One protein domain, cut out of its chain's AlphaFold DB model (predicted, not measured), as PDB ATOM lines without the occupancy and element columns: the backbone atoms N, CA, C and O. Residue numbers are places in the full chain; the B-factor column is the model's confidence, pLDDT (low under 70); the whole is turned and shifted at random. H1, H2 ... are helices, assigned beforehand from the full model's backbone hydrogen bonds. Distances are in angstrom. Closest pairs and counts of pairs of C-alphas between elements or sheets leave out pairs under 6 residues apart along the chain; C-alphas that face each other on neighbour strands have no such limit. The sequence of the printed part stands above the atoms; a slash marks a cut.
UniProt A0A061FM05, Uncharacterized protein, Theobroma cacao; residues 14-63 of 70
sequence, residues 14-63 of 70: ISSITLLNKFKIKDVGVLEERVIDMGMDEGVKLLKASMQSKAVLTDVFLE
ATOM      1  N   ILE A  14     235.479 214.017 199.746       91.62
ATOM      2  CA  ILE A  14     235.756 214.718 198.481       91.62
ATOM      3  C   ILE A  14     234.496 215.421 197.956       91.62
ATOM      4  O   ILE A  14     234.559 216.579 197.531       91.62
ATOM      5  N   SER A  15     233.337 214.757 198.017       91.06
ATOM      6  CA  SER A  15     232.066 215.355 197.597       91.06
ATOM      7  C   SER A  15     231.683 216.545 198.480       91.06
ATOM      8  O   SER A  15     231.211 217.558 197.962       91.06
ATOM      9  N   SER A  16     231.915 216.461 199.794       89.94
ATOM     10  CA  SER A  16     231.661 217.564 200.730       89.94
ATOM     11  C   SER A  16     232.529 218.788 200.416       89.94
ATOM     12  O   SER A  16     232.004 219.894 200.322       89.94
ATOM     13  N   ILE A  17     233.827 218.599 200.143       89.38
ATOM     14  CA  ILE A  17     234.739 219.689 199.741       89.38
ATOM     15  C   ILE A  17     234.305 220.310 198.405       89.38
ATOM     16  O   ILE A  17     234.276 221.530 198.247       89.38
ATOM     17  N   THR A  18     233.913 219.478 197.439       90.88
ATOM     18  CA  THR A  18     233.430 219.943 196.128       90.88
ATOM     19  C   THR A  18     232.182 220.815 196.266       90.88
ATOM     20  O   THR A  18     232.020 221.804 195.549       90.88
ATOM     21  N   LEU A  19     231.303 220.486 197.213       89.94
ATOM     22  CA  LEU A  19     230.111 221.270 197.498       89.94
ATOM     23  C   LEU A  19     230.441 222.629 198.138       89.94
ATOM     24  O   LEU A  19     229.856 223.629 197.728       89.94
ATOM     25  N   LEU A  20     231.407 222.701 199.060       90.62
ATOM     26  CA  LEU A  20     231.902 223.980 199.601       90.62
ATOM     27  C   LEU A  20     232.436 224.888 198.478       90.62
ATOM     28  O   LEU A  20     232.050 226.055 198.381       90.62
ATOM     29  N   ASN A  21     233.209 224.321 197.545       89.25
ATOM     30  CA  ASN A  21     233.670 225.037 196.352       89.25
ATOM     31  C   ASN A  21     232.505 225.535 195.478       89.25
ATOM     32  O   ASN A  21     232.559 226.648 194.947       89.25
ATOM     33  N   LYS A  22     231.424 224.750 195.345       89.62
ATOM     34  CA  LYS A  22     230.210 225.154 194.613       89.62
ATOM     35  C   LYS A  22     229.508 226.346 195.269       89.62
ATOM     36  O   LYS A  22     229.005 227.211 194.555       89.62
ATOM     37  N   PHE A  23     229.536 226.435 196.598       88.19
ATOM     38  CA  PHE A  23     229.086 227.608 197.356       88.19
ATOM     39  C   PHE A  23     230.083 228.780 197.332       88.19
ATOM     40  O   PHE A  23     229.880 229.779 198.013       88.19
ATOM     41  N   LYS A  24     231.134 228.693 196.506       89.25
ATOM     42  CA  LYS A  24     232.199 229.695 196.344       89.25
ATOM     43  C   LYS A  24     233.037 229.929 197.603       89.25
ATOM     44  O   LYS A  24     233.723 230.945 197.703       89.25
ATOM     45  N   ILE A  25     233.048 228.955 198.510       88.00
ATOM     46  CA  ILE A  25     233.938 228.921 199.668       88.00
ATOM     47  C   ILE A  25     235.279 228.383 199.168       88.00
ATOM     48  O   ILE A  25     235.426 227.189 198.930       88.00
ATOM     49  N   LYS A  26     236.221 229.295 198.905       83.00
ATOM     50  CA  LYS A  26     237.555 228.965 198.366       83.00
ATOM     51  C   LYS A  26     238.567 228.619 199.450       83.00
ATOM     52  O   LYS A  26     239.520 227.898 199.185       83.00
ATOM     53  N   ASP A  27     238.359 229.172 200.637       86.88
ATOM     54  CA  ASP A  27     239.188 228.942 201.805       86.88
ATOM     55  C   ASP A  27     238.310 228.323 202.887       86.88
ATOM     56  O   ASP A  27     237.310 228.908 203.288       86.88
ATOM     57  N   VAL A  28     238.655 227.112 203.311       85.75
ATOM     58  CA  VAL A  28     237.932 226.387 204.365       85.75
ATOM     59  C   VAL A  28     238.320 226.932 205.746       85.75
ATOM     60  O   VAL A  28     237.559 226.775 206.692       85.75
ATOM     61  N   GLY A  29     239.454 227.637 205.864       86.69
ATOM     62  CA  GLY A  29     239.922 228.246 207.111       86.69
ATOM     63  C   GLY A  29     239.046 229.393 207.620       86.69
ATOM     64  O   GLY A  29     239.156 229.765 208.783       86.69
ATOM     65  N   VAL A  30     238.150 229.931 206.785       88.56
ATOM     66  CA  VAL A  30     237.155 230.934 207.206       88.56
ATOM     67  C   VAL A  30     235.900 230.307 207.824       88.56
ATOM     68  O   VAL A  30     235.026 231.035 208.290       88.56
ATOM     69  N   LEU A  31     235.770 228.975 207.786       89.50
ATOM     70  CA  LEU A  31     234.632 228.267 208.364       89.50
ATOM     71  C   LEU A  31     234.830 228.050 209.863       89.50
ATOM     72  O   LEU A  31     235.904 227.668 210.316       89.50
ATOM     73  N   GLU A  32     233.755 228.247 210.620       90.25
ATOM     74  CA  GLU A  32     233.703 227.948 212.047       90.25
ATOM     75  C   GLU A  32     233.170 226.524 212.251       90.25
ATOM     76  O   GLU A  32     232.061 226.199 211.821       90.25
ATOM     77  N   GLU A  33     233.949 225.669 212.916       90.00
ATOM     78  CA  GLU A  33     233.463 224.368 213.371       90.00
ATOM     79  C   GLU A  33     232.637 224.545 214.647       90.00
ATOM     80  O   GLU A  33     233.084 225.158 215.618       90.00
ATOM     81  N   ARG A  34     231.426 223.987 214.656       89.38
ATOM     82  CA  ARG A  34     230.570 223.934 215.840       89.38
ATOM     83  C   ARG A  34     230.114 222.513 216.086       89.38
ATOM     84  O   ARG A  34     229.579 221.863 215.190       89.38
ATOM     85  N   VAL A  35     230.277 222.072 217.326       90.31
ATOM     86  CA  VAL A  35     229.705 220.821 217.814       90.31
ATOM     87  C   VAL A  35     228.376 221.147 218.484       90.31
ATOM     88  O   VAL A  35     228.307 222.024 219.344       90.31
ATOM     89  N   ILE A  36     227.320 220.466 218.051       87.19
ATOM     90  CA  ILE A  36     225.975 220.592 218.608       87.19
ATOM     91  C   ILE A  36     225.641 219.271 219.296       87.19
ATOM     92  O   ILE A  36     225.589 218.229 218.640       87.19
ATOM     93  N   ASP A  37     225.362 219.328 220.594       90.19
ATOM     94  CA  ASP A  37     224.804 218.193 221.321       90.19
ATOM     95  C   ASP A  37     223.308 218.080 221.008       90.19
ATOM     96  O   ASP A  37     222.541 219.014 221.240       90.19
ATOM     97  N   MET A  38     222.883 216.943 220.456       88.56
ATOM     98  CA  MET A  38     221.470 216.687 220.165       88.56
ATOM     99  C   MET A  38     220.821 215.873 221.281       88.56
ATOM    100  O   MET A  38     221.024 214.661 221.377       88.56
ATOM    101  N   GLY A  39     219.999 216.542 222.090       93.94
ATOM    102  CA  GLY A  39     219.097 215.924 223.054       93.94
ATOM    103  C   GLY A  39     217.634 215.922 222.600       93.94
ATOM    104  O   GLY A  39     217.284 216.303 221.480       93.94
ATOM    105  N   MET A  40     216.756 215.502 223.514       95.44
ATOM    106  CA  MET A  40     215.303 215.526 223.309       95.44
ATOM    107  C   MET A  40     214.792 216.958 223.080       95.44
ATOM    108  O   MET A  40     213.967 217.187 222.195       95.44
ATOM    109  N   ASP A  41     215.313 217.927 223.836       93.62
ATOM    110  CA  ASP A  41     214.895 219.328 223.760       93.62
ATOM    111  C   ASP A  41     215.244 219.951 222.402       93.62
ATOM    112  O   ASP A  41     214.425 220.650 221.800       93.62
ATOM    113  N   GLU A  42     216.436 219.666 221.876       92.50
ATOM    114  CA  GLU A  42     216.877 220.095 220.545       92.50
ATOM    115  C   GLU A  42     216.028 219.442 219.460       92.50
ATOM    116  O   GLU A  42     215.626 220.121 218.517       92.50
ATOM    117  N   GLY A  43     215.678 218.162 219.626       93.81
ATOM    118  CA  GLY A  43     214.771 217.450 218.728       93.81
ATOM    119  C   GLY A  43     213.384 218.097 218.643       93.81
ATOM    120  O   GLY A  43     212.854 218.288 217.547       93.81
ATOM    121  N   VAL A  44     212.808 218.505 219.779       95.75
ATOM    122  CA  VAL A  44     211.512 219.205 219.808       95.75
ATOM    123  C   VAL A  44     211.616 220.599 219.177       95.75
ATOM    124  O   VAL A  44     210.719 220.994 218.428       95.75
ATOM    125  N   LYS A  45     212.707 221.341 219.420       93.94
ATOM    126  CA  LYS A  45     212.955 222.644 218.768       93.94
ATOM    127  C   LYS A  45     213.084 222.496 217.249       93.94
ATOM    128  O   LYS A  45     212.453 223.259 216.524       93.94
ATOM    129  N   LEU A  46     213.826 221.488 216.787       94.19
ATOM    130  CA  LEU A  46     213.964 221.115 215.375       94.19
ATOM    131  C   LEU A  46     212.612 220.840 214.720       94.19
ATOM    132  O   LEU A  46     212.305 221.423 213.683       94.19
ATOM    133  N   LEU A  47     211.786 220.001 215.350       94.69
ATOM    134  CA  LEU A  47     210.455 219.668 214.843       94.69
ATOM    135  C   LEU A  47     209.543 220.897 214.784       94.69
ATOM    136  O   LEU A  47     208.811 221.102 213.818       94.69
ATOM    137  N   LYS A  48     209.584 221.744 215.815       95.00
ATOM    138  CA  LYS A  48     208.809 222.983 215.818       95.00
ATOM    139  C   LYS A  48     209.245 223.903 214.675       95.00
ATOM    140  O   LYS A  48     208.393 224.399 213.939       95.00
ATOM    141  N   ALA A  49     210.549 224.106 214.506       94.81
ATOM    142  CA  ALA A  49     211.094 224.952 213.451       94.81
ATOM    143  C   ALA A  49     210.785 224.395 212.051       94.81
ATOM    144  O   ALA A  49     210.432 225.171 211.167       94.81
ATOM    145  N   SER A  50     210.784 223.070 211.854       94.44
ATOM    146  CA  SER A  50     210.448 222.459 210.556       94.44
ATOM    147  C   SER A  50     209.011 222.719 210.104       94.44
ATOM    148  O   SER A  50     208.712 222.641 208.916       94.44
ATOM    149  N   MET A  51     208.106 223.016 211.039       94.75
ATOM    150  CA  MET A  51     206.720 223.381 210.731       94.75
ATOM    151  C   MET A  51     206.541 224.879 210.457       94.75
ATOM    152  O   MET A  51     205.506 225.281 209.929       94.75
ATOM    153  N   GLN A  52     207.505 225.707 210.859       93.69
ATOM    154  CA  GLN A  52     207.364 227.165 210.908       93.69
ATOM    155  C   GLN A  52     208.313 227.895 209.953       93.69
ATOM    156  O   GLN A  52     208.014 229.019 209.553       93.69
ATOM    157  N   SER A  53     209.424 227.269 209.563       93.00
ATOM    158  CA  SER A  53     210.495 227.905 208.806       93.00
ATOM    159  C   SER A  53     211.045 227.021 207.692       93.00
ATOM    160  O   SER A  53     210.951 225.797 207.718       93.00
ATOM    161  N   LYS A  54     211.647 227.680 206.697       92.50
ATOM    162  CA  LYS A  54     212.434 227.052 205.626       92.50
ATOM    163  C   LYS A  54     213.935 227.039 205.926       92.50
ATOM    164  O   LYS A  54     214.674 226.458 205.141       92.50
ATOM    165  N   ALA A  55     214.372 227.694 207.002       93.56
ATOM    166  CA  ALA A  55     215.764 227.810 207.434       93.56
ATOM    167  C   ALA A  55     215.971 227.074 208.771       93.56
ATOM    168  O   ALA A  55     216.482 227.623 209.740       93.56
ATOM    169  N   VAL A  56     215.500 225.827 208.848       94.38
ATOM    170  CA  VAL A  56     215.287 225.101 210.108       94.38
ATOM    171  C   VAL A  56     216.551 224.958 210.964       94.38
ATOM    172  O   VAL A  56     216.509 225.200 212.168       94.38
ATOM    173  N   LEU A  57     217.673 224.541 210.374       92.94
ATOM    174  CA  LEU A  57     218.930 224.357 211.102       92.94
ATOM    175  C   LEU A  57     219.520 225.705 211.510       92.94
ATOM    176  O   LEU A  57     220.070 225.830 212.603       92.94
ATOM    177  N   THR A  58     219.380 226.709 210.645       91.62
ATOM    178  CA  THR A  58     219.810 228.081 210.934       91.62
ATOM    179  C   THR A  58     219.053 228.646 212.135       91.62
ATOM    180  O   THR A  58     219.675 229.097 213.095       91.62
ATOM    181  N   ASP A  59     217.730 228.530 212.146       91.31
ATOM    182  CA  ASP A  59     216.885 229.086 213.204       91.31
ATOM    183  C   ASP A  59     217.100 228.384 214.550       91.31
ATOM    184  O   ASP A  59     217.047 229.003 215.607       91.31
ATOM    185  N   VAL A  60     217.372 227.077 214.546       91.25
ATOM    186  CA  VAL A  60     217.530 226.323 215.800       91.25
ATOM    187  C   VAL A  60     218.947 226.430 216.365       91.25
ATOM    188  O   VAL A  60     219.110 226.479 217.585       91.25
ATOM    189  N   PHE A  61     219.971 226.457 215.507       90.69
ATOM    190  CA  PHE A  61     221.366 226.302 215.934       90.69
ATOM    191  C   PHE A  61     222.254 227.526 215.688       90.69
ATOM    192  O   PHE A  61     223.322 227.626 216.295       90.69
ATOM    193  N   LEU A  62     221.843 228.459 214.824       86.88
ATOM    194  CA  LEU A  62     222.599 229.681 214.524       86.88
ATOM    195  C   LEU A  62     221.951 230.946 215.111       86.88
ATOM    196  O   LEU A  62     222.646 231.950 215.291       86.88
ATOM    197  N   GLU A  63     220.673 230.913 215.506       68.75
ATOM    198  CA  GLU A  63     220.043 232.033 216.212       68.75
ATOM    199  C   GLU A  63     220.500 232.142 217.673       68.75
ATOM    200  O   GLU A  63     219.927 231.564 218.596       68.75
TER     201      GLU A  63
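What this domain is: This is residues 14 to 63 of the 70 residues of an uncharacterized protein of Theobroma cacao (UniProt A0A061FM05). A lone helix, H1, lies at one end of this domain and a small helical hairpin, H2 and H3, at the other, with a long link, residues 23 to 39, strung between them. The printed part has 50 residues with three named helices in the order H1, H2, H3 and no named strand; the class is all helix. It is loose, with a radius of gyration of the C-alphas of 13.9 A, and elongated, spanning 35 by 22 by 20 A.

How they stand to each other: H1, residues 14 to 22, is apart from H2, residues 40 to 52, and from H3, residues 56 to 61. H2 and H3 form a hairpin and touch; their closest C-alphas, those of Ala 49 and Val 56, are 5.4 A apart. They run opposite ways at a tilt of 37 degrees, only just steep. In H1, H2 and H3 every O i to N i+4 pair is within hydrogen-bond range.

Where its parts are: H1 begins with C-alpha 14 at (235.756, 214.718, 198.481) and measures 12.4 A from first to last C-alpha. H2 measures 18.8 A. H3 measures 8.5 A and ends with C-alpha 61 at (221.366, 226.302, 215.934).

The domain as a whole: The C-alphas farthest apart, those of Lys 26 and Met 40, are 36.0 A apart. The link H2 to H3 is tight. The printed part has no cut. Its mean pLDDT is 90.6, with residue 63 under 70.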